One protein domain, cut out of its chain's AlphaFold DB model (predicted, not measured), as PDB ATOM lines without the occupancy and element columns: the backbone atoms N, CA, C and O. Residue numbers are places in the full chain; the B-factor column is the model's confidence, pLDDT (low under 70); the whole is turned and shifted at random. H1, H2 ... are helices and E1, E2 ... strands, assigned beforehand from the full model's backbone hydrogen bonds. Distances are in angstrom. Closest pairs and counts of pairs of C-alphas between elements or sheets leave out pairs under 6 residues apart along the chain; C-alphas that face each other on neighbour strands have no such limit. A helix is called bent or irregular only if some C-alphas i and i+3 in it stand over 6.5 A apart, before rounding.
ATOM      1  N   ASN A   5     200.983 140.599 193.555       77.31
ATOM      2  CA  ASN A   5     200.161 140.507 192.346       77.31
ATOM      3  C   ASN A   5     198.950 141.456 192.395       77.31
ATOM      4  O   ASN A   5     198.484 141.906 191.357       77.31
ATOM      5  N   LEU A   6     198.483 141.847 193.589       76.50
ATOM      6  CA  LEU A   6     197.365 142.783 193.735       76.50
ATOM      7  C   LEU A   6     197.709 144.216 193.321       76.50
ATOM      8  O   LEU A   6     196.806 145.042 193.231       76.50
ATOM      9  N   ILE A   7     198.973 144.557 193.120       73.62
ATOM     10  CA  ILE A   7     199.364 145.920 192.736       73.62
ATOM     11  C   ILE A   7     199.978 145.968 191.340       73.62
ATOM     12  O   ILE A   7     200.231 147.053 190.830       73.62
ATOM     13  N   GLU A   8     200.154 144.814 190.693       77.31
ATOM     14  CA  GLU A   8     200.640 144.721 189.321       77.31
ATOM     15  C   GLU A   8     199.581 145.260 188.362       77.31
ATOM     16  O   GLU A   8     198.508 144.679 188.191       77.31
ATOM     17  N   ASN A   9     199.877 146.396 187.732       70.31
ATOM     18  CA  ASN A   9     198.984 147.110 186.827       70.31
ATOM     19  C   ASN A   9     197.617 147.424 187.460       70.31
ATOM     20  O   ASN A   9     196.585 147.469 186.780       70.31
ATOM     21  N   GLN A  10     197.588 147.575 188.780       72.12
ATOM     22  CA  GLN A  10     196.373 147.673 189.574       72.12
ATOM     23  C   GLN A  10     196.571 148.703 190.696       72.12
ATOM     24  O   GLN A  10     197.690 148.980 191.120       72.12
ATOM     25  N   ILE A  11     195.467 149.282 191.170       73.88
ATOM     26  CA  ILE A  11     195.459 150.235 192.289       73.88
ATOM     27  C   ILE A  11     194.655 149.613 193.423       73.88
ATOM     28  O   ILE A  11     193.549 149.141 193.178       73.88
ATOM     29  N   ILE A  12     195.195 149.633 194.640       77.25
ATOM     30  CA  ILE A  12     194.498 149.327 195.892       77.25
ATOM     31  C   ILE A  12     194.215 150.656 196.592       77.25
ATOM     32  O   ILE A  12     195.126 151.456 196.809       77.25
ATOM     33  N   ILE A  13     192.955 150.887 196.946       73.88
ATOM     34  CA  ILE A  13     192.494 152.021 197.741       73.88
ATOM     35  C   ILE A  13     191.816 151.469 198.991       73.88
ATOM     36  O   ILE A  13     190.892 150.665 198.892       73.88
ATOM     37  N   ILE A  14     192.276 151.919 200.153       75.00
ATOM     38  CA  ILE A  14     191.682 151.603 201.453       75.00
ATOM     39  C   ILE A  14     191.075 152.895 201.992       75.00
ATOM     40  O   ILE A  14     191.786 153.885 202.176       75.00
ATOM     41  N   ASP A  15     189.764 152.872 202.191       68.38
ATOM     42  CA  ASP A  15     188.919 153.998 202.592       68.38
ATOM     43  C   ASP A  15     187.715 153.413 203.354       68.38
ATOM     44  O   ASP A  15     187.304 152.285 203.079       68.38
ATOM     45  N   ASP A  16     187.144 154.150 204.297       57.97
ATOM     46  CA  ASP A  16     185.966 153.723 205.059       57.97
ATOM     47  C   ASP A  16     184.641 154.175 204.418       57.97
ATOM     48  O   ASP A  16     183.578 153.713 204.826       57.97
ATOM     49  N   HIS A  17     184.684 155.045 203.396       54.97
ATOM     50  CA  HIS A  17     183.519 155.696 202.770       54.97
ATOM     51  C   HIS A  17     182.542 156.359 203.769       54.97
ATOM     52  O   HIS A  17     181.446 156.762 203.365       54.97
ATOM     53  N   LYS A  18     182.916 156.541 205.045       53.53
ATOM     54  CA  LYS A  18     182.087 157.199 206.062       53.53
ATOM     55  C   LYS A  18     182.217 158.711 205.891       53.53
ATOM     56  O   LYS A  18     183.046 159.377 206.503       53.53
ATOM     57  N   ARG A  19     181.395 159.287 205.011       43.78
ATOM     58  CA  ARG A  19     181.320 160.744 204.813       43.78
ATOM     59  C   ARG A  19     180.307 161.370 205.768       43.78
ATOM     60  O   ARG A  19     179.133 161.030 205.713       43.78
ATOM     61  N   GLY A  20     180.747 162.337 206.577       37.12
ATOM     62  CA  GLY A  20     179.864 163.304 207.246       37.12
ATOM     63  C   GLY A  20     178.967 162.768 208.369       37.12
ATOM     64  O   GLY A  20     178.081 163.495 208.799       37.12
ATOM     65  N   ALA A  21     179.179 161.538 208.849       44.00
ATOM     66  CA  ALA A  21     178.324 160.926 209.873       44.00
ATOM     67  C   ALA A  21     178.709 161.288 211.322       44.00
ATOM     68  O   ALA A  21     177.949 161.005 212.238       44.00
ATOM     69  N   GLY A  22     179.887 161.882 211.555       40.66
ATOM     70  CA  GLY A  22     180.375 162.176 212.913       40.66
ATOM     71  C   GLY A  22     180.671 160.931 213.764       40.66
ATOM     72  O   GLY A  22     180.971 161.061 214.946       40.66
ATOM     73  N   GLU A  23     180.595 159.734 213.179       46.84
ATOM     74  CA  GLU A  23     180.842 158.474 213.874       46.84
ATOM     75  C   GLU A  23     182.333 158.253 214.137       46.84
ATOM     76  O   GLU A  23     183.180 158.455 213.261       46.84
ATOM     77  N   ILE A  24     182.641 157.752 215.334       51.19
ATOM     78  CA  ILE A  24     183.948 157.178 215.651       51.19
ATOM     79  C   ILE A  24     184.152 155.971 214.728       51.19
ATOM     80  O   ILE A  24     183.271 155.120 214.591       51.19
ATOM     81  N   LYS A  25     185.303 155.912 214.049       53.09
ATOM     82  CA  LYS A  25     185.653 154.774 213.196       53.09
ATOM     83  C   LYS A  25     185.794 153.527 214.072       53.09
ATOM     84  O   LYS A  25     186.791 153.380 214.769       53.09
ATOM     85  N   ASP A  26     184.791 152.660 214.031       50.78
ATOM     86  CA  ASP A  26     184.773 151.385 214.742       50.78
ATOM     87  C   ASP A  26     184.947 150.234 213.743       50.78
ATOM     88  O   ASP A  26     184.036 149.909 212.967       50.78
ATOM     89  N   PHE A  27     186.156 149.673 213.750       48.38
ATOM     90  CA  PHE A  27     186.574 148.536 212.931       48.38
ATOM     91  C   PHE A  27     186.305 147.179 213.603       48.38
ATOM     92  O   PHE A  27     186.419 146.148 212.938       48.38
ATOM     93  N   ASP A  28     185.928 147.171 214.885       42.22
ATOM     94  CA  ASP A  28     185.524 145.966 215.616       42.22
ATOM     95  C   ASP A  28     184.033 145.654 215.395       42.22
ATOM     96  O   ASP A  28     183.583 144.527 215.607       42.22
ATOM     97  N   ASN A  29     183.267 146.619 214.877       54.72
ATOM     98  CA  ASN A  29     181.890 146.407 214.451       54.72
ATOM     99  C   ASN A  29     181.806 145.407 213.276       54.72
ATOM    100  O   ASN A  29     182.192 145.701 212.142       54.72
ATOM    101  N   LEU A  30     181.229 144.235 213.559       51.69
ATOM    102  CA  LEU A  30     180.972 143.123 212.630       51.69
ATOM    103  C   LEU A  30     180.123 143.496 211.404       51.69
ATOM    104  O   LEU A  30     180.156 142.787 210.400       51.69
ATOM    105  N   GLU A  31     179.384 144.605 211.460       53.12
ATOM    106  CA  GLU A  31     178.585 145.126 210.346       53.12
ATOM    107  C   GLU A  31     179.397 146.021 209.389       53.12
ATOM    108  O   GLU A  31     179.007 146.210 208.233       53.12
ATOM    109  N   ASN A  32     180.555 146.532 209.830       53.50
ATOM    110  CA  ASN A  32     181.446 147.383 209.040       53.50
ATOM    111  C   ASN A  32     182.531 146.535 208.360       53.50
ATOM    112  O   ASN A  32     183.644 146.381 208.858       53.50
ATOM    113  N   ASP A  33     182.210 145.982 207.192       55.59
ATOM    114  CA  ASP A  33     183.169 145.199 206.409       55.59
ATOM    115  C   ASP A  33     184.267 146.100 205.816       55.59
ATOM    116  O   ASP A  33     183.979 147.091 205.133       55.59
ATOM    117  N   ILE A  34     185.536 145.747 206.041       60.06
ATOM    118  CA  ILE A  34     186.666 146.478 205.466       60.06
ATOM    119  C   ILE A  34     186.782 146.091 203.998       60.06
ATOM    120  O   ILE A  34     187.024 144.940 203.623       60.06
ATOM    121  N   HIS A  35     186.632 147.087 203.132       68.75
ATOM    122  CA  HIS A  35     186.805 146.901 201.703       68.75
ATOM    123  C   HIS A  35     188.084 147.547 201.194       68.75
ATOM    124  O   HIS A  35     188.515 148.621 201.601       68.75
ATOM    125  N   ILE A  36     188.654 146.870 200.217       70.44
ATOM    126  CA  ILE A  36     189.731 147.327 199.371       70.44
ATOM    127  C   ILE A  36     189.100 147.626 198.017       70.44
ATOM    128  O   ILE A  36     188.658 146.721 197.304       70.44
ATOM    129  N   ASP A  37     189.049 148.898 197.649       70.88
ATOM    130  CA  ASP A  37     188.685 149.279 196.295       70.88
ATOM    131  C   ASP A  37     189.874 149.011 195.375       70.88
ATOM    132  O   ASP A  37     191.001 149.448 195.606       70.88
ATOM    133  N   LYS A  38     189.611 148.273 194.306       69.94
ATOM    134  CA  LYS A  38     190.597 147.850 193.332       69.94
ATOM    135  C   LYS A  38     190.269 148.379 191.950       69.94
ATOM    136  O   LYS A  38     189.251 148.024 191.365       69.94
ATOM    137  N   GLU A  39     191.165 149.163 191.367       75.44
ATOM    138  CA  GLU A  39     191.080 149.509 189.946       75.44
ATOM    139  C   GLU A  39     191.967 148.566 189.134       75.44
ATOM    140  O   GLU A  39     193.131 148.353 189.487       75.44
ATOM    141  N   THR A  40     191.415 147.967 188.074       68.00
ATOM    142  CA  THR A  40     192.137 147.006 187.236       68.00
ATOM    143  C   THR A  40     192.444 147.581 185.858       68.00
ATOM    144  O   THR A  40     191.626 148.265 185.237       68.00
ATOM    145  N   ASN A  41     193.628 147.250 185.335       64.69
ATOM    146  CA  ASN A  41     193.955 147.488 183.928       64.69
ATOM    147  C   ASN A  41     193.346 146.429 182.987       64.69
ATOM    148  O   ASN A  41     193.370 146.613 181.767       64.69
ATOM    149  N   TYR A  42     192.769 145.351 183.535       68.12
ATOM    150  CA  TYR A  42     192.048 144.334 182.773       68.12
ATOM    151  C   TYR A  42     190.720 144.902 182.258       68.12
ATOM    152  O   TYR A  42     189.901 145.407 183.028       68.12
ATOM    153  N   LYS A  43     190.499 144.827 180.943       74.62
ATOM    154  CA  LYS A  43     189.230 145.240 180.341       74.62
ATOM    155  C   LYS A  43     188.200 144.134 180.550       74.62
ATOM    156  O   LYS A  43     188.385 143.037 180.036       74.62
ATOM    157  N   ILE A  44     187.118 144.443 181.252       75.81
ATOM    158  CA  ILE A  44     185.927 143.594 181.290       75.81
ATOM    159  C   ILE A  44     184.895 144.256 180.380       75.81
ATOM    160  O   ILE A  44     184.617 145.452 180.518       75.81
ATOM    161  N   ASP A  45     184.423 143.511 179.384       74.19
ATOM    162  CA  ASP A  45     183.552 144.005 178.308       74.19
ATOM    163  C   ASP A  45     184.136 145.226 177.578       74.19
ATOM    164  O   ASP A  45     183.479 146.241 177.342       74.19
ATOM    165  N   GLY A  46     185.440 145.176 177.285       76.44
ATOM    166  CA  GLY A  46     186.156 146.241 176.575       76.44
ATOM    167  C   GLY A  46     186.417 147.512 177.398       76.44
ATOM    168  O   GLY A  46     187.144 148.396 176.934       76.44
ATOM    169  N   LYS A  47     185.905 147.599 178.632       77.31
ATOM    170  CA  LYS A  47     186.047 148.758 179.523       77.31
ATOM    171  C   LYS A  47     186.857 148.401 180.766       77.31
ATOM    172  O   LYS A  47     186.757 147.305 181.305       77.31
ATOM    173  N   ARG A  48     187.673 149.343 181.242       76.69
ATOM    174  CA  ARG A  48     188.337 149.202 182.546       76.69
ATOM    175  C   ARG A  48     187.285 149.272 183.645       76.69
ATOM    176  O   ARG A  48     186.391 150.114 183.571       76.69
ATOM    177  N   GLN A  49     187.393 148.403 184.644       75.44
ATOM    178  CA  GLN A  49     186.408 148.309 185.719       75.44
ATOM    179  C   GLN A  49     187.045 148.547 187.084       75.44
ATOM    180  O   GLN A  49     188.182 148.156 187.350       75.44
ATOM    181  N   LYS A  50     186.261 149.167 187.968       78.06
ATOM    182  CA  LYS A  50     186.560 149.255 189.397       78.06
ATOM    183  C   LYS A  50     185.862 148.107 190.110       78.06
ATOM    184  O   LYS A  50     184.643 147.959 190.007       78.06
ATOM    185  N   LEU A  51     186.640 147.318 190.828       77.56
ATOM    186  CA  LEU A  51     186.191 146.205 191.645       77.56
ATOM    187  C   LEU A  51     186.270 146.601 193.119       77.56
ATOM    188  O   LEU A  51     187.179 147.312 193.523       77.56
ATOM    189  N   LYS A  52     185.330 146.125 193.923       78.25
ATOM    190  CA  LYS A  52     185.341 146.212 195.379       78.25
ATOM    191  C   LYS A  52     185.703 144.832 195.918       78.25
ATOM    192  O   LYS A  52     185.001 143.862 195.639       78.25
ATOM    193  N   ILE A  53     186.799 144.734 196.657       76.19
ATOM    194  CA  ILE A  53     187.200 143.513 197.356       76.19
ATOM    195  C   ILE A  53     186.848 143.687 198.824       76.19
ATOM    196  O   ILE A  53     187.396 144.544 199.499       76.19
ATOM    197  N   ARG A  54     185.918 142.887 199.315       73.50
ATOM    198  CA  ARG A  54     185.543 142.827 200.723       73.50
ATOM    199  C   ARG A  54     186.360 141.745 201.399       73.50
ATOM    200  O   ARG A  54     186.267 140.574 201.010       73.50
ATOM    201  N   VAL A  55     187.199 142.161 202.340       69.88
ATOM    202  CA  VAL A  55     188.047 141.264 203.116       69.88
ATOM    203  C   VAL A  55     187.502 141.273 204.535       69.88
ATOM    204  O   VAL A  55     187.693 142.263 205.233       69.88
ATOM    205  N   PRO A  56     186.850 140.191 204.972       64.44
ATOM    206  CA  PRO A  56     186.345 140.131 206.326       64.44
ATOM    207  C   PRO A  56     187.523 140.059 207.294       64.44
ATOM    208  O   PRO A  56     188.416 139.217 207.169       64.44
ATOM    209  N   VAL A  57     187.537 141.006 208.226       59.41
ATOM    210  CA  VAL A  57     188.609 141.198 209.214       59.41
ATOM    211  C   VAL A  57     188.207 140.667 210.586       59.41
ATOM    212  O   VAL A  57     189.045 140.219 211.360       59.41
ATOM    213  N   ASN A  58     186.908 140.676 210.852       53.25
ATOM    214  CA  ASN A  58     186.277 140.348 212.123       53.25
ATOM    215  C   ASN A  58     185.303 139.159 212.002       53.25
ATOM    216  O   ASN A  58     184.602 138.828 212.949       53.25
ATOM    217  N   SER A  59     185.257 138.492 210.844       60.88
ATOM    218  CA  SER A  59     184.421 137.310 210.621       60.88
ATOM    219  C   SER A  59     185.120 136.279 209.734       60.88
ATOM    220  O   SER A  59     185.995 136.617 208.941       60.88
ATOM    221  N   ASP A  60     184.688 135.020 209.813       65.56
ATOM    222  CA  ASP A  60     185.169 133.923 208.954       65.56
ATOM    223  C   ASP A  60     184.485 133.891 207.575       65.56
ATOM    224  O   ASP A  60     184.479 132.877 206.871       65.56
ATOM    225  N   ASN A  61     183.876 135.004 207.168       68.81
ATOM    226  CA  ASN A  61     183.223 135.098 205.874       68.81
ATOM    227  C   ASN A  61     184.235 134.886 204.725       68.81
ATOM    228  O   ASN A  61     185.425 135.183 204.845       68.81
ATOM    229  N   PRO A  62     183.794 134.386 203.560       72.69
ATOM    230  CA  PRO A  62     184.667 134.310 202.401       72.69
ATOM    231  C   PRO A  62     184.923 135.708 201.829       72.69
ATOM    232  O   PRO A  62     184.032 136.558 201.801       72.69
ATOM    233  N   ILE A  63     186.121 135.914 201.276       75.75
ATOM    234  CA  ILE A  63     186.462 137.128 200.522       75.75
ATOM    235  C   ILE A  63     185.489 137.282 199.351       75.75
ATOM    236  O   ILE A  63     185.367 136.386 198.502       75.75
ATOM    237  N   LYS A  64     184.825 138.438 199.285       79.44
ATOM    238  CA  LYS A  64     183.902 138.783 198.200       79.44
ATOM    239  C   LYS A  64     184.580 139.760 197.251       79.44
ATOM    240  O   LYS A  64     185.147 140.761 197.674       79.44
ATOM    241  N   VAL A  65     184.503 139.475 195.956       78.62
ATOM    242  CA  VAL A  65     184.941 140.390 194.899       78.62
ATOM    243  C   VAL A  65     183.698 140.785 194.122       78.62
ATOM    244  O   VAL A  65     183.006 139.926 193.584       78.62
ATOM    245  N   GLU A  66     183.395 142.075 194.095       81.69
ATOM    246  CA  GLU A  66     182.200 142.630 193.465       81.69
ATOM    247  C   GLU A  66     182.611 143.705 192.455       81.69
ATOM    248  O   GLU A  66     183.563 144.450 192.676       81.69
ATOM    249  N   SER A  67     181.895 143.830 191.340       79.19
ATOM    250  CA  SER A  67     182.023 145.028 190.509       79.19
ATOM    251  C   SER A  67     181.295 146.182 191.193       79.19
ATOM    252  O   SER A  67     180.167 146.009 191.662       79.19
ATOM    253  N   LYS A  68     181.888 147.384 191.198       70.00
ATOM    254  CA  LYS A  68     181.188 148.583 191.690       70.00
ATOM    255  C   LYS A  68     179.890 148.828 190.908       70.00
ATOM    256  O   LYS A  68     178.901 149.295 191.466       70.00
ATOM    257  N   ASN A  69     179.880 148.440 189.632       68.50
ATOM    258  CA  ASN A  69     178.692 148.388 188.794       68.50
ATOM    259  C   ASN A  69     178.210 146.931 188.729       68.50
ATOM    260  O   ASN A  69     178.790 146.139 187.988       68.50
ATOM    261  N   LYS A  70     177.145 146.576 189.464       65.50
ATOM    262  CA  LYS A  70     176.608 145.199 189.621       65.50
ATOM    263  C   LYS A  70     176.279 144.429 188.319       65.50
ATOM    264  O   LYS A  70     175.860 143.284 188.390       65.50
ATOM    265  N   LYS A  71     176.433 145.042 187.142       70.06
ATOM    266  CA  LYS A  71     176.085 144.478 185.827       70.06
ATOM    267  C   LYS A  71     177.217 143.703 185.139       70.06
ATOM    268  O   LYS A  71     177.018 143.266 184.015       70.06
ATOM    269  N   VAL A  72     178.393 143.592 185.754       72.81
ATOM    270  CA  VAL A  72     179.593 143.057 185.094       72.81
ATOM    271  C   VAL A  72     180.035 141.755 185.756       72.81
ATOM    272  O   VAL A  72     180.260 141.731 186.968       72.81
ATOM    273  N   GLU A  73     180.190 140.698 184.959       77.62
ATOM    274  CA  GLU A  73     180.725 139.414 185.414       77.62
ATOM    275  C   GLU A  73     182.247 139.503 185.589       77.62
ATOM    276  O   GLU A  73     182.973 139.968 184.711       77.62
ATOM    277  N   ILE A  74     182.754 139.080 186.749       80.25
ATOM    278  CA  ILE A  74     184.190 139.132 187.037       80.25
ATOM    279  C   ILE A  74     184.855 137.884 186.447       80.25
ATOM    280  O   ILE A  74     184.506 136.772 186.848       80.25
ATOM    281  N   PRO A  75     185.873 138.029 185.579       80.50
ATOM    282  CA  PRO A  75     186.579 136.887 185.019       80.50
ATOM    283  C   PRO A  75     187.134 135.957 186.105       80.50
ATOM    284  O   PRO A  75     187.846 136.393 187.015       80.50
ATOM    285  N   ASN A  76     186.888 134.651 185.966       80.50
ATOM    286  CA  ASN A  76     187.312 133.637 186.940       80.50
ATOM    287  C   ASN A  76     188.811 133.675 187.258       80.50
ATOM    288  O   ASN A  76     189.208 133.449 188.399       80.50
ATOM    289  N   ARG A  77     189.652 133.988 186.265       78.06
ATOM    290  CA  ARG A  77     191.100 134.137 186.457       78.06
ATOM    291  C   ARG A  77     191.429 135.252 187.453       78.06
ATOM    292  O   ARG A  77     192.198 135.015 188.377       78.06
ATOM    293  N   LEU A  78     190.815 136.424 187.288       74.75
ATOM    294  CA  LEU A  78     191.016 137.585 188.157       74.75
ATOM    295  C   LEU A  78     190.468 137.325 189.566       74.75
ATOM    296  O   LEU A  78     191.114 137.649 190.557       74.75
ATOM    297  N   ASN A  79     189.308 136.672 189.662       78.44
ATOM    298  CA  ASN A  79     188.735 136.271 190.945       78.44
ATOM    299  C   ASN A  79     189.656 135.293 191.702       78.44
ATOM    300  O   ASN A  79     189.914 135.474 192.890       78.44
ATOM    301  N   LYS A  80     190.202 134.283 191.007       80.62
ATOM    302  CA  LYS A  80     191.173 133.337 191.584       80.62
ATOM    303  C   LYS A  80     192.458 134.032 192.020       80.62
ATOM    304  O   LYS A  80     192.948 133.731 193.098       80.62
ATOM    305  N   GLU A  81     192.985 134.951 191.218       77.94
ATOM    306  CA  GLU A  81     194.182 135.728 191.556       77.94
ATOM    307  C   GLU A  81     193.989 136.534 192.845       77.94
ATOM    308  O   GLU A  81     194.810 136.436 193.754       77.94
ATOM    309  N   ILE A  82     192.868 137.255 192.959       76.69
ATOM    310  CA  ILE A  82     192.535 138.047 194.148       76.69
ATOM    311  C   ILE A  82     192.373 137.147 195.374       76.69
ATOM    312  O   ILE A  82     192.964 137.420 196.416       76.69
ATOM    313  N   LYS A  83     191.603 136.059 195.259       77.75
ATOM    314  CA  LYS A  83     191.398 135.131 196.380       77.75
ATOM    315  C   LYS A  83     192.704 134.469 196.809       77.75
ATOM    316  O   LYS A  83     192.977 134.421 198.000       77.75
ATOM    317  N   LYS A  84     193.533 134.046 195.851       80.19
ATOM    318  CA  LYS A  84     194.854 133.461 196.104       80.19
ATOM    319  C   LYS A  84     195.797 134.444 196.795       80.19
ATOM    320  O   LYS A  84     196.547 134.054 197.683       80.19
ATOM    321  N   ALA A  85     195.752 135.726 196.429       75.00
ATOM    322  CA  ALA A  85     196.574 136.750 197.070       75.00
ATOM    323  C   ALA A  85     196.297 136.883 198.577       75.00
ATOM    324  O   ALA A  85     197.207 137.196 199.340       75.00
ATOM    325  N   PHE A  86     195.065 136.595 198.996       75.31
ATOM    326  CA  PHE A  86     194.611 136.629 200.384       75.31
ATOM    327  C   PHE A  86     194.376 135.228 200.990       75.31
ATOM    328  O   PHE A  86     193.779 135.118 202.062       75.31
ATOM    329  N   GLU A  87     194.804 134.152 200.321       74.19
ATOM    330  CA  GLU A  87     194.595 132.761 200.759       74.19
ATOM    331  C   GLU A  87     195.473 132.404 201.963       74.19
ATOM    332  O   GLU A  87     195.028 131.717 202.882       74.19
ATOM    333  N   ASP A  88     196.696 132.939 202.002       78.31
ATOM    334  CA  ASP A  88     197.574 132.834 203.164       78.31
ATOM    335  C   ASP A  88     196.998 133.657 204.324       78.31
ATOM    336  O   ASP A  88     197.134 134.883 204.371       78.31
ATOM    337  N   LYS A  89     196.361 132.955 205.269       76.06
ATOM    338  CA  LYS A  89     195.737 133.533 206.464       76.06
ATOM    339  C   LYS A  89     196.719 134.385 207.268       76.06
ATOM    340  O   LYS A  89     196.360 135.490 207.652       76.06
ATOM    341  N   LYS A  90     197.961 133.928 207.453       81.12
ATOM    342  CA  LYS A  90     198.968 134.641 208.251       81.12
ATOM    343  C   LYS A  90     199.402 135.936 207.570       81.12
ATOM    344  O   LYS A  90     199.455 136.982 208.211       81.12
ATOM    345  N   THR A  91     199.691 135.876 206.269       80.69
ATOM    346  CA  THR A  91     200.051 137.067 205.481       80.69
ATOM    347  C   THR A  91     198.883 138.056 205.433       80.69
ATOM    348  O   THR A  91     199.075 139.259 205.602       80.69
ATOM    349  N   ARG A  92     197.655 137.550 205.265       78.75
ATOM    350  CA  ARG A  92     196.430 138.352 205.264       78.75
ATOM    351  C   ARG A  92     196.211 139.058 206.604       78.75
ATOM    352  O   ARG A  92     196.015 140.267 206.611       78.75
ATOM    353  N   GLU A  93     196.259 138.331 207.716       78.44
ATOM    354  CA  GLU A  93     196.071 138.883 209.064       78.44
ATOM    355  C   GLU A  93     197.130 139.929 209.408       78.44
ATOM    356  O   GLU A  93     196.798 140.971 209.964       78.44
ATOM    357  N   ALA A  94     198.389 139.698 209.025       84.31
ATOM    358  CA  ALA A  94     199.459 140.668 209.232       84.31
ATOM    359  C   ALA A  94     199.208 141.975 208.460       84.31
ATOM    360  O   ALA A  94     199.327 143.057 209.031       84.31
ATOM    361  N   PHE A  95     198.822 141.879 207.182       84.62
ATOM    362  CA  PHE A  95     198.488 143.048 206.368       84.62
ATOM    363  C   PHE A  95     197.290 143.811 206.937       84.62
ATOM    364  O   PHE A  95     197.350 145.025 207.112       84.62
ATOM    365  N   ILE A  96     196.217 143.095 207.275       78.19
ATOM    366  CA  ILE A  96     195.002 143.680 207.847       78.19
ATOM    367  C   ILE A  96     195.299 144.375 209.177       78.19
ATOM    368  O   ILE A  96     194.848 145.498 209.384       78.19
ATOM    369  N   LYS A  97     196.085 143.748 210.056       81.81
ATOM    370  CA  LYS A  97     196.482 144.337 211.338       81.81
ATOM    371  C   LYS A  97     197.217 145.663 211.144       81.81
ATOM    372  O   LYS A  97     196.889 146.641 211.809       81.81
ATOM    373  N   ASP A  98     198.173 145.714 210.214       85.44
ATOM    374  CA  ASP A  98     198.915 146.943 209.919       85.44
ATOM    375  C   ASP A  98     198.016 148.047 209.343       85.44
ATOM    376  O   ASP A  98     198.178 149.226 209.676       85.44
ATOM    377  N   VAL A  99     197.040 147.672 208.512       81.19
ATOM    378  CA  VAL A  99     196.023 148.595 207.997       81.19
ATOM    379  C   VAL A  99     195.148 149.128 209.133       81.19
ATOM    380  O   VAL A  99     194.995 150.340 209.250       81.19
ATOM    381  N   LEU A 100     194.620 148.263 210.000       75.56
ATOM    382  CA  LEU A 100     193.785 148.659 211.136       75.56
ATOM    383  C   LEU A 100     194.503 149.616 212.084       75.56
ATOM    384  O   LEU A 100     193.963 150.658 212.442       75.56
ATOM    385  N   GLU A 101     195.740 149.295 212.457       81.19
ATOM    386  CA  GLU A 101     196.536 150.139 213.350       81.19
ATOM    387  C   GLU A 101     196.804 151.518 212.732       81.19
ATOM    388  O   GLU A 101     196.773 152.537 213.430       81.19
ATOM    389  N   THR A 102     197.012 151.554 211.411       81.50
ATOM    390  CA  THR A 102     197.141 152.801 210.652       81.50
ATOM    391  C   THR A 102     195.857 153.618 210.730       81.50
ATOM    392  O   THR A 102     195.904 154.813 211.011       81.50
ATOM    393  N   LEU A 103     194.705 152.990 210.496       74.75
ATOM    394  CA  LEU A 103     193.414 153.675 210.489       74.75
ATOM    395  C   LEU A 103     192.986 154.143 211.890       74.75
ATOM    396  O   LEU A 103     192.403 155.218 212.006       74.75
ATOM    397  N   ALA A 104     193.317 153.397 212.945       71.06
ATOM    398  CA  ALA A 104     193.027 153.775 214.330       71.06
ATOM    399  C   ALA A 104     193.799 155.031 214.778       71.06
ATOM    400  O   ALA A 104     193.295 155.827 215.563       71.06
ATOM    401  N   ASN A 105     195.014 155.234 214.257       75.12
ATOM    402  CA  ASN A 105     195.901 156.340 214.639       75.12
ATOM    403  C   ASN A 105     196.050 157.402 213.536       75.12
ATOM    404  O   ASN A 105     197.027 158.156 213.532       75.12
ATOM    405  N   TYR A 106     195.114 157.447 212.587       76.19
ATOM    406  CA  TYR A 106     195.300 158.095 211.287       76.19
ATOM    407  C   TYR A 106     195.708 159.572 211.376       76.19
ATOM    408  O   TYR A 106     196.718 159.969 210.795       76.19
ATOM    409  N   ASP A 107     194.995 160.369 212.174       74.38
ATOM    410  CA  ASP A 107     195.297 161.797 212.341       74.38
ATOM    411  C   ASP A 107     196.658 162.019 213.014       74.38
ATOM    412  O   ASP A 107     197.443 162.879 212.615       74.38
ATOM    413  N   SER A 108     196.989 161.200 214.016       80.81
ATOM    414  CA  SER A 108     198.290 161.241 214.700       80.81
ATOM    415  C   SER A 108     199.441 160.882 213.758       80.81
ATOM    416  O   SER A 108     200.515 161.482 213.836       80.81
ATOM    417  N   ILE A 109     199.213 159.920 212.859       81.44
ATOM    418  CA  ILE A 109     200.168 159.501 211.829       81.44
ATOM    419  C   ILE A 109     200.377 160.626 210.814       81.44
ATOM    420  O   ILE A 109     201.521 160.967 210.531       81.44
ATOM    421  N   LEU A 110     199.306 161.241 210.306       79.44
ATOM    422  CA  LEU A 110     199.402 162.323 209.318       79.44
ATOM    423  C   LEU A 110     200.029 163.607 209.882       79.44
ATOM    424  O   LEU A 110     200.654 164.365 209.142       79.44
ATOM    425  N   ASN A 111     199.958 163.827 211.193       78.62
ATOM    426  CA  ASN A 111     200.602 164.969 211.838       78.62
ATOM    427  C   ASN A 111     202.125 164.816 212.027       78.62
ATOM    428  O   ASN A 111     202.778 165.758 212.476       78.62
ATOM    429  N   SER A 112     202.716 163.665 211.684       82.00
ATOM    430  CA  SER A 112     204.155 163.418 211.820       82.00
ATOM    431  C   SER A 112     204.720 162.686 210.607       82.00
ATOM    432  O   SER A 112     204.347 161.560 210.293       82.00
ATOM    433  N   GLU A 113     205.707 163.300 209.958       79.81
ATOM    434  CA  GLU A 113     206.406 162.687 208.825       79.81
ATOM    435  C   GLU A 113     207.115 161.384 209.191       79.81
ATOM    436  O   GLU A 113     207.065 160.425 208.426       79.81
ATOM    437  N   GLU A 114     207.721 161.320 210.374       83.62
ATOM    438  CA  GLU A 114     208.364 160.107 210.872       83.62
ATOM    439  C   GLU A 114     207.346 158.969 211.050       83.62
ATOM    440  O   GLU A 114     207.585 157.840 210.618       83.62
ATOM    441  N   LYS A 115     206.176 159.259 211.638       85.19
ATOM    442  CA  LYS A 115     205.114 158.256 211.818       85.19
ATOM    443  C   LYS A 115     204.538 157.807 210.479       85.19
ATOM    444  O   LYS A 115     204.404 156.605 210.257       85.19
ATOM    445  N   ALA A 116     204.250 158.744 209.575       82.62
ATOM    446  CA  ALA A 116     203.788 158.436 208.224       82.62
ATOM    447  C   ALA A 116     204.798 157.560 207.468       82.62
ATOM    448  O   ALA A 116     204.413 156.590 206.820       82.62
ATOM    449  N   THR A 117     206.091 157.845 207.616       82.81
ATOM    450  CA  THR A 117     207.184 157.081 207.002       82.81
ATOM    451  C   THR A 117     207.229 155.639 207.506       82.81
ATOM    452  O   THR A 117     207.236 154.708 206.702       82.81
ATOM    453  N   LYS A 118     207.151 155.432 208.827       87.38
ATOM    454  CA  LYS A 118     207.104 154.086 209.426       87.38
ATOM    455  C   LYS A 118     205.890 153.280 208.960       87.38
ATOM    456  O   LYS A 118     205.982 152.069 208.767       87.38
ATOM    457  N   VAL A 119     204.747 153.939 208.769       86.94
ATOM    458  CA  VAL A 119     203.541 153.297 208.230       86.94
ATOM    459  C   VAL A 119     203.735 152.897 206.769       86.94
ATOM    460  O   VAL A 119     203.435 151.761 206.405       86.94
ATOM    461  N   LEU A 120     204.284 153.789 205.940       87.19
ATOM    462  CA  LEU A 120     204.590 153.502 204.537       87.19
ATOM    463  C   LEU A 120     205.542 152.301 204.400       87.19
ATOM    464  O   LEU A 120     205.275 151.406 203.600       87.19
ATOM    465  N   GLU A 121     206.578 152.225 205.240       85.88
ATOM    466  CA  GLU A 121     207.496 151.078 205.337       85.88
ATOM    467  C   GLU A 121     206.810 149.771 205.713       85.88
ATOM    468  O   GLU A 121     207.092 148.719 205.141       85.88
ATOM    469  N   ARG A 122     205.946 149.804 206.728       89.25
ATOM    470  CA  ARG A 122     205.225 148.609 207.171       89.25
ATOM    471  C   ARG A 122     204.314 148.092 206.069       89.25
ATOM    472  O   ARG A 122     204.363 146.910 205.742       89.25
ATOM    473  N   LEU A 123     203.550 148.987 205.445       87.75
ATOM    474  CA  LEU A 123     202.652 148.636 204.352       87.75
ATOM    475  C   LEU A 123     203.416 148.093 203.140       87.75
ATOM    476  O   LEU A 123     202.983 147.100 202.562       87.75
ATOM    477  N   SER A 124     204.564 148.675 202.779       87.31
ATOM    478  CA  SER A 124     205.350 148.236 201.617       87.31
ATOM    479  C   SER A 124     205.912 146.819 201.770       87.31
ATOM    480  O   SER A 124     205.984 146.079 200.783       87.31
ATOM    481  N   LYS A 125     206.248 146.404 202.999       88.81
ATOM    482  CA  LYS A 125     206.769 145.056 203.288       88.81
ATOM    483  C   LYS A 125     205.803 143.956 202.866       88.81
ATOM    484  O   LYS A 125     206.264 142.945 202.354       88.81
ATOM    485  N   HIS A 126     204.490 144.162 202.980       88.00
ATOM    486  CA  HIS A 126     203.478 143.179 202.553       88.00
ATOM    487  C   HIS A 126     203.492 142.899 201.046       88.00
ATOM    488  O   HIS A 126     203.005 141.861 200.599       88.00
ATOM    489  N   PHE A 127     204.074 143.802 200.257       86.19
ATOM    490  CA  PHE A 127     204.151 143.709 198.801       86.19
ATOM    491  C   PHE A 127     205.559 143.381 198.288       86.19
ATOM    492  O   PHE A 127     205.766 143.373 197.074       86.19
ATOM    493  N   ASP A 128     206.509 143.076 199.182       86.31
ATOM    494  CA  ASP A 128     207.917 142.820 198.841       86.31
ATOM    495  C   ASP A 128     208.551 143.993 198.061       86.31
ATOM    496  O   ASP A 128     209.262 143.818 197.066       86.31
ATOM    497  N   LEU A 129     208.214 145.215 198.483       84.50
ATOM    498  CA  LEU A 129     208.676 146.462 197.884       84.50
ATOM    499  C   LEU A 129     209.833 147.051 198.694       84.50
ATOM    500  O   LEU A 129     209.736 147.198 199.916       84.50
ATOM    501  N   LYS A 130     210.918 147.418 198.003       81.81
ATOM    502  CA  LYS A 130     212.092 148.065 198.598       81.81
ATOM    503  C   LYS A 130     212.043 149.565 198.353       81.81
ATOM    504  O   LYS A 130     211.556 150.012 197.319       81.81
ATOM    505  N   TRP A 131     212.540 150.325 199.316       73.00
ATOM    506  CA  TRP A 131     212.632 151.775 199.208       73.00
ATOM    507  C   TRP A 131     213.450 152.198 197.994       73.00
ATOM    508  O   TRP A 131     214.502 151.616 197.721       73.00
ATOM    509  N   ASP A 132     212.952 153.214 197.296       67.12
ATOM    510  CA  ASP A 132     213.730 153.949 196.307       67.12
ATOM    511  C   ASP A 132     214.395 155.162 196.984       67.12
ATOM    512  O   ASP A 132     213.813 155.789 197.873       67.12
ATOM    513  N   ASN A 133     215.618 155.501 196.573       49.38
ATOM    514  CA  ASN A 133     216.360 156.647 197.109       49.38
ATOM    515  C   ASN A 133     215.740 157.991 196.668       49.38
ATOM    516  O   ASN A 133     215.996 159.021 197.293       49.38
ATOM    517  N   GLU A 134     214.890 157.999 195.633       54.72
ATOM    518  CA  GLU A 134     214.100 159.163 195.202       54.72
ATOM    519  C   GLU A 134     212.861 159.359 196.097       54.72
ATOM    520  O   GLU A 134     211.715 159.097 195.724       54.72
ATOM    521  N   THR A 135     213.089 159.826 197.324       51.44
ATOM    522  CA  THR A 135     212.008 160.227 198.236       51.44
ATOM    523  C   THR A 135     211.679 161.718 198.069       51.44
ATOM    524  O   THR A 135     212.549 162.531 197.776       51.44
ATOM    525  N   ILE A 136     210.427 162.074 198.388       52.31
ATOM    526  CA  ILE A 136     209.899 163.417 198.707       52.31
ATOM    527  C   ILE A 136     209.149 164.134 197.564       52.31
ATOM    528  O   ILE A 136     209.712 164.843 196.738       52.31
ATOM    529  N   LYS A 137     207.812 164.128 197.663       52.88
ATOM    530  CA  LYS A 137     207.031 165.380 197.596       52.88
ATOM    531  C   LYS A 137     205.961 165.370 198.679       52.88
ATOM    532  O   LYS A 137     204.859 164.856 198.503       52.88
ATOM    533  N   LYS A 138     206.326 165.959 199.811       53.66
ATOM    534  CA  LYS A 138     205.416 166.373 200.874       53.66
ATOM    535  C   LYS A 138     204.633 167.580 200.354       53.66
ATOM    536  O   LYS A 138     205.188 168.668 200.251       53.66
ATOM    537  N   TYR A 139     203.369 167.399 199.983       50.31
ATOM    538  CA  TYR A 139     202.486 168.541 199.732       50.31
ATOM    539  C   TYR A 139     201.887 168.941 201.079       50.31
ATOM    540  O   TYR A 139     200.945 168.316 201.561       50.31
ATOM    541  N   ARG A 140     202.506 169.928 201.734       47.38
ATOM    542  CA  ARG A 140     202.036 170.480 203.007       47.38
ATOM    543  C   ARG A 140     201.401 171.848 202.766       47.38
ATOM    544  O   ARG A 140     201.902 172.845 203.264       47.38
ATOM    545  N   ASP A 141     200.295 171.868 202.032       46.69
ATOM    546  CA  ASP A 141     199.294 172.915 202.248       46.69
ATOM    547  C   ASP A 141     198.439 172.452 203.432       46.69
ATOM    548  O   ASP A 141     198.079 171.274 203.501       46.69
ATOM    549  N   GLU A 142     198.115 173.327 204.387       43.00
ATOM    550  CA  GLU A 142     197.344 172.990 205.607       43.00
ATOM    551  C   GLU A 142     196.023 172.242 205.299       43.00
ATOM    552  O   GLU A 142     195.525 171.415 206.074       43.00
ATOM    553  N   VAL A 143     195.503 172.441 204.087       48.25
ATOM    554  CA  VAL A 143     194.294 171.812 203.560       48.25
ATOM    555  C   VAL A 143     194.521 170.353 203.100       48.25
ATOM    556  O   VAL A 143     193.601 169.543 203.237       48.25
ATOM    557  N   LEU A 144     195.729 169.951 202.669       54.38
ATOM    558  CA  LEU A 144     195.993 168.710 201.910       54.38
ATOM    559  C   LEU A 144     197.206 167.879 202.392       54.38
ATOM    560  O   LEU A 144     197.939 167.352 201.554       54.38
ATOM    561  N   GLN A 145     197.419 167.706 203.707       65.00
ATOM    562  CA  GLN A 145     198.464 166.799 204.230       65.00
ATOM    563  C   GLN A 145     198.454 165.444 203.493       65.00
ATOM    564  O   GLN A 145     197.524 164.649 203.630       65.00
ATOM    565  N   THR A 146     199.484 165.223 202.674       73.62
ATOM    566  CA  THR A 146     199.648 164.030 201.842       73.62
ATOM    567  C   THR A 146     201.101 163.571 201.888       73.62
ATOM    568  O   THR A 146     202.009 164.336 201.552       73.62
ATOM    569  N   TYR A 147     201.308 162.303 202.234       77.44
ATOM    570  CA  TYR A 147     202.597 161.620 202.184       77.44
ATOM    571  C   TYR A 147     202.594 160.625 201.031       77.44
ATOM    572  O   TYR A 147     201.623 159.903 200.822       77.44
ATOM    573  N   THR A 148     203.657 160.594 200.233       81.75
ATOM    574  CA  THR A 148     203.820 159.621 199.148       81.75
ATOM    575  C   THR A 148     205.265 159.168 199.106       81.75
ATOM    576  O   THR A 148     206.171 160.001 199.133       81.75
ATOM    577  N   GLN A 149     205.465 157.857 199.028       80.00
ATOM    578  CA  GLN A 149     206.771 157.236 198.846       80.00
ATOM    579  C   GLN A 149     206.767 156.339 197.621       80.00
ATOM    580  O   GLN A 149     205.751 155.708 197.312       80.00
ATOM    581  N   TYR A 150     207.913 156.304 196.950       82.50
ATOM    582  CA  TYR A 150     208.168 155.450 195.806       82.50
ATOM    583  C   TYR A 150     209.026 154.262 196.219       82.50
ATOM    584  O   TYR A 150     209.871 154.346 197.109       82.50
ATOM    585  N   PHE A 151     208.768 153.142 195.565       84.06
ATOM    586  CA  PHE A 151     209.414 151.877 195.843       84.06
ATOM    587  C   PHE A 151     209.786 151.201 194.539       84.06
ATOM    588  O   PHE A 151     209.085 151.338 193.535       84.06
ATOM    589  N   VAL A 152     210.843 150.405 194.583       82.44
ATOM    590  CA  VAL A 152     211.232 149.525 193.490       82.44
ATOM    591  C   VAL A 152     211.111 148.078 193.926       82.44
ATOM    592  O   VAL A 152     211.376 147.709 195.073       82.44
ATOM    593  N   ASP A 153     210.684 147.238 192.996       83.94
ATOM    594  CA  ASP A 153     210.732 145.803 193.196       83.94
ATOM    595  C   ASP A 153     212.022 145.192 192.628       83.94
ATOM    596  O   ASP A 153     212.840 145.848 191.986       83.94
ATOM    597  N   ASN A 154     212.199 143.889 192.836       81.62
ATOM    598  CA  ASN A 154     213.335 143.130 192.312       81.62
ATOM    599  C   ASN A 154     213.457 143.104 190.773       81.62
ATOM    600  O   ASN A 154     214.466 142.625 190.265       81.62
ATOM    601  N   LYS A 155     212.449 143.580 190.034       83.94
ATOM    602  CA  LYS A 155     212.437 143.696 188.570       83.94
ATOM    603  C   LYS A 155     212.581 145.150 188.106       83.94
ATOM    604  O   LYS A 155     212.308 145.438 186.945       83.94
ATOM    605  N   ASN A 156     212.981 146.056 189.000       80.88
ATOM    606  CA  ASN A 156     213.116 147.488 188.738       80.88
ATOM    607  C   ASN A 156     211.797 148.178 188.331       80.88
ATOM    608  O   ASN A 156     211.805 149.226 187.686       80.88
ATOM    609  N   ARG A 157     210.647 147.593 188.692       83.75
ATOM    610  CA  ARG A 157     209.341 148.232 188.498       83.75
ATOM    611  C   ARG A 157     209.090 149.206 189.633       83.75
ATOM    612  O   ARG A 157     209.356 148.886 190.791       83.75
ATOM    613  N   ARG A 158     208.556 150.376 189.292       84.38
ATOM    614  CA  ARG A 158     208.280 151.454 190.241       84.38
ATOM    615  C   ARG A 158     206.868 151.323 190.794       84.38
ATOM    616  O   ARG A 158     205.915 151.139 190.045       84.38
ATOM    617  N   PHE A 159     206.727 151.491 192.095       85.38
ATOM    618  CA  PHE A 159     205.469 151.496 192.833       85.38
ATOM    619  C   PHE A 159     205.403 152.739 193.711       85.38
ATOM    620  O   PHE A 159     206.420 153.382 193.961       85.38
ATOM    621  N   PHE A 160     204.211 153.082 194.187       84.56
ATOM    622  CA  PHE A 160     204.045 154.106 195.204       84.56
ATOM    623  C   PHE A 160     203.021 153.695 196.256       84.56
ATOM    624  O   PHE A 160     202.039 153.005 195.963       84.56
ATOM    625  N   ILE A 161     203.237 154.186 197.474       86.44
ATOM    626  CA  ILE A 161     202.239 154.183 198.541       86.44
ATOM    627  C   ILE A 161     201.996 155.627 198.956       86.44
ATOM    628  O   ILE A 161     202.936 156.390 199.173       86.44
ATOM    629  N   LYS A 162     200.722 156.007 199.032       84.12
ATOM    630  CA  LYS A 162     200.259 157.343 199.391       84.12
ATOM    631  C   LYS A 162     199.287 157.275 200.566       84.12
ATOM    632  O   LYS A 162     198.359 156.472 200.542       84.12
ATOM    633  N   LEU A 163     199.471 158.170 201.533       79.88
ATOM    634  CA  LEU A 163     198.512 158.480 202.591       79.88
ATOM    635  C   LEU A 163     198.060 159.933 202.435       79.88
ATOM    636  O   LEU A 163     198.898 160.824 202.306       79.88
ATOM    637  N   ASP A 164     196.755 160.177 202.448       76.44
ATOM    638  CA  ASP A 164     196.162 161.517 202.542       76.44
ATOM    639  C   ASP A 164     195.032 161.525 203.578       76.44
ATOM    640  O   ASP A 164     194.737 160.492 204.155       76.44
ATOM    641  N   LYS A 165     194.375 162.665 203.826       69.69
ATOM    642  CA  LYS A 165     193.297 162.769 204.834       69.69
ATOM    643  C   LYS A 165     192.118 161.799 204.634       69.69
ATOM    644  O   LYS A 165     191.295 161.673 205.533       69.69
ATOM    645  N   GLN A 166     191.979 161.174 203.465       69.12
ATOM    646  CA  GLN A 166     190.808 160.371 203.115       69.12
ATOM    647  C   GLN A 166     191.129 158.885 202.986       69.12
ATOM    648  O   GLN A 166     190.263 158.061 203.257       69.12
ATOM    649  N   LYS A 167     192.332 158.521 202.534       75.88
ATOM    650  CA  LYS A 167     192.601 157.138 202.126       75.88
ATOM    651  C   LYS A 167     194.076 156.786 202.047       75.88
ATOM    652  O   LYS A 167     194.956 157.627 201.851       75.88
ATOM    653  N   ILE A 168     194.319 155.481 202.060       83.44
ATOM    654  CA  ILE A 168     195.601 154.878 201.695       83.44
ATOM    655  C   ILE A 168     195.499 154.389 200.248       83.44
ATOM    656  O   ILE A 168     194.532 153.730 199.873       83.44
ATOM    657  N   THR A 169     196.482 154.720 199.413       85.31
ATOM    658  CA  THR A 169     196.569 154.268 198.016       85.31
ATOM    659  C   THR A 169     197.885 153.536 197.786       85.31
ATOM    660  O   THR A 169     198.938 154.076 198.099       85.31
ATOM    661  N   ILE A 170     197.836 152.343 197.194       86.75
ATOM    662  CA  ILE A 170     199.004 151.519 196.850       86.75
ATOM    663  C   ILE A 170     198.877 151.135 195.375       86.75
ATOM    664  O   ILE A 170     197.846 150.590 194.976       86.75
ATOM    665  N   ALA A 171     199.885 151.424 194.551       83.81
ATOM    666  CA  ALA A 171     199.822 151.105 193.124       83.81
ATOM    667  C   ALA A 171     201.191 151.032 192.442       83.81
ATOM    668  O   ALA A 171     202.173 151.600 192.913       83.81
ATOM    669  N   GLU A 172     201.228 150.391 191.274       83.62
ATOM    670  CA  GLU A 172     202.348 150.487 190.334       83.62
ATOM    671  C   GLU A 172     202.377 151.860 189.635       83.62
ATOM    672  O   GLU A 172     201.364 152.354 189.123       83.62
ATOM    673  N   ASN A 173     203.555 152.484 189.588       76.69
ATOM    674  CA  ASN A 173     203.801 153.737 188.884       76.69
ATOM    675  C   ASN A 173     204.057 153.469 187.393       76.69
ATOM    676  O   ASN A 173     205.191 153.400 186.933       76.69
ATOM    677  N   THR A 174     202.973 153.319 186.638       69.62
ATOM    678  CA  THR A 174     202.989 153.023 185.194       69.62
ATOM    679  C   THR A 174     202.847 154.269 184.304       69.62
ATOM    680  O   THR A 174     202.430 154.155 183.154       69.62
ATOM    681  N   GLY A 175     203.053 155.492 184.815       58.19
ATOM    682  CA  GLY A 175     202.717 156.717 184.061       58.19
ATOM    683  C   GLY A 175     201.237 157.119 184.093       58.19
ATOM    684  O   GLY A 175     200.881 158.257 183.775       58.19
ATOM    685  N   TYR A 176     200.351 156.198 184.481       49.06
ATOM    686  CA  TYR A 176     198.907 156.335 184.274       49.06
ATOM    687  C   TYR A 176     198.147 156.982 185.437       49.06
ATOM    688  O   TYR A 176     197.086 157.579 185.224       49.06
ATOM    689  N   ALA A 177     198.670 156.912 186.664       53.75
ATOM    690  CA  ALA A 177     198.087 157.619 187.797       53.75
ATOM    691  C   ALA A 177     198.179 159.131 187.523       53.75
ATOM    692  O   ALA A 177     199.203 159.750 187.784       53.75
ATOM    693  N   LYS A 178     197.116 159.725 186.950       46.94
ATOM    694  CA  LYS A 178     197.096 161.111 186.433       46.94
ATOM    695  C   LYS A 178     197.614 162.142 187.444       46.94
ATOM    696  O   LYS A 178     198.212 163.131 187.037       46.94
ATOM    697  N   GLN A 179     197.436 161.876 188.739       46.34
ATOM    698  CA  GLN A 179     197.930 162.691 189.854       46.34
ATOM    699  C   GLN A 179     199.472 162.714 190.003       46.34
ATOM    700  O   GLN A 179     199.996 163.556 190.721       46.34
ATOM    701  N   PHE A 180     200.205 161.845 189.295       47.56
ATOM    702  CA  PHE A 180     201.666 161.704 189.355       47.56
ATOM    703  C   PHE A 180     202.367 161.839 187.993       47.56
ATOM    704  O   PHE A 180     203.547 161.515 187.878       47.56
ATOM    705  N   LYS A 181     201.699 162.376 186.958       43.56
ATOM    706  CA  LYS A 181     202.346 162.667 185.658       43.56
ATOM    707  C   LYS A 181     203.626 163.506 185.798       43.56
ATOM    708  O   LYS A 181     204.555 163.312 185.036       43.56
ATOM    709  N   LYS A 182     203.696 164.388 186.802       42.50
ATOM    710  CA  LYS A 182     204.857 165.255 187.097       42.50
ATOM    711  C   LYS A 182     206.047 164.525 187.757       42.50
ATOM    712  O   LYS A 182     207.014 165.181 188.125       42.50
ATOM    713  N   PHE A 183     205.931 163.217 187.987       43.28
ATOM    714  CA  PHE A 183     206.936 162.350 188.624       43.28
ATOM    715  C   PHE A 183     207.204 161.076 187.816       43.28
ATOM    716  O   PHE A 183     207.869 160.162 188.294       43.28
ATOM    717  N   ASN A 184     206.635 160.987 186.614       38.94
ATOM    718  CA  ASN A 184     207.128 160.071 185.606       38.94
ATOM    719  C   ASN A 184     208.119 160.876 184.766       38.94
ATOM    720  O   ASN A 184     207.648 161.732 184.012       38.94
TER     721      ASN A 184
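What this domain is: This is residues 5 to 184 of the 185 residues of an uncharacterized protein of Chryseobacterium shandongense (UniProt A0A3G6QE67). One twisted sheet of seven strands makes a wall, with helices H1 and H4 over one face at its two ends; H2 lies side by side with H4, and short H3 makes a corner at the start of H4. No named helix is on the other face, and H5, near the end of the printed part, is not on the sheet. The printed part has 180 residues, in the order E1 E2 E3 E4 H1 H2 H3 H4 E5 E6 E7 H5; the antiparallel sheet runs E4, E3, E2, E1, E7, E6, E5. The class is mixed, helices and strands. The whole is compact, with a radius of gyration of the C-alphas of 16.3 A and spans of 41 by 38 by 32 A.

Where its parts are: Across the sheet, E4 is residues 64 to 67, E3 47 to 54, 22.0 A long, and E2 35 to 44, 20.7 A, bending by 88 degrees at residue 41. E1, residues 10 to 14, begins at C-alpha 10 at (196.373, 147.673, 189.574). E7 is 168 to 172, E6 158 to 164, 20.0 A, and E5 146 to 152, 20.4 A. H1 is residues 76 to 85, H2 89 to 104, 21.9 A, H3 106 to 110, and H4 113 to 125, 18.5 A. H5, residues 178 to 183, ends at C-alpha 183 at (206.936, 162.350, 188.624) and is irregular: C-alphas 179 and 182 are 7.9 A apart.

How they stand to each other: E1 to E4 and E5 to E7 are two meanders, each strand the antiparallel neighbour of the one before. E1 of the one meander and E7 of the other are antiparallel neighbours, with N 12 and O 170 within hydrogen-bond range at 2.8 A. E4 and E5 are the edge strands. H4 is over E6 and E5 at a height over the sheet of 9.2 A, slantwise to the strands, at 45 degrees to E6 on the local plane; its closest C-alphas to E6 are Leu 120 and Ile 161, 6.5 A. H1 is on the same face; its closest C-alphas to E4 are Asn 79 and Val 65, 6.9 A. H2 touches H4 with residues 95 to 102 alone, closest C-alphas Thr 102 and Val 119, 6.9 A, at a shallow tilt of 17 degrees, opposite ways. H3 and H4 touch only at the corner, closest C-alphas Ile 109 and Lys 115, 5.1 A. H2 and H3 only graze the sheet. Every O i to N i+4 pair is within hydrogen-bond range in H1, H2, H3 and H4; in H5 it is 0 of 2, with 1 of 3 O i to N i+3 pairs.

The domain as a whole: The two C-alphas farthest apart are those of Asn 76 and Glu 142, 44.7 A. The printed part has no cut. The links E1 to E2 and H4 to E5 are long, 20 residues each. The mean pLDDT of the printed part is 71.1; 61 residues are under 70, among them 15 to 35, 132 to 145 and 174 to 184.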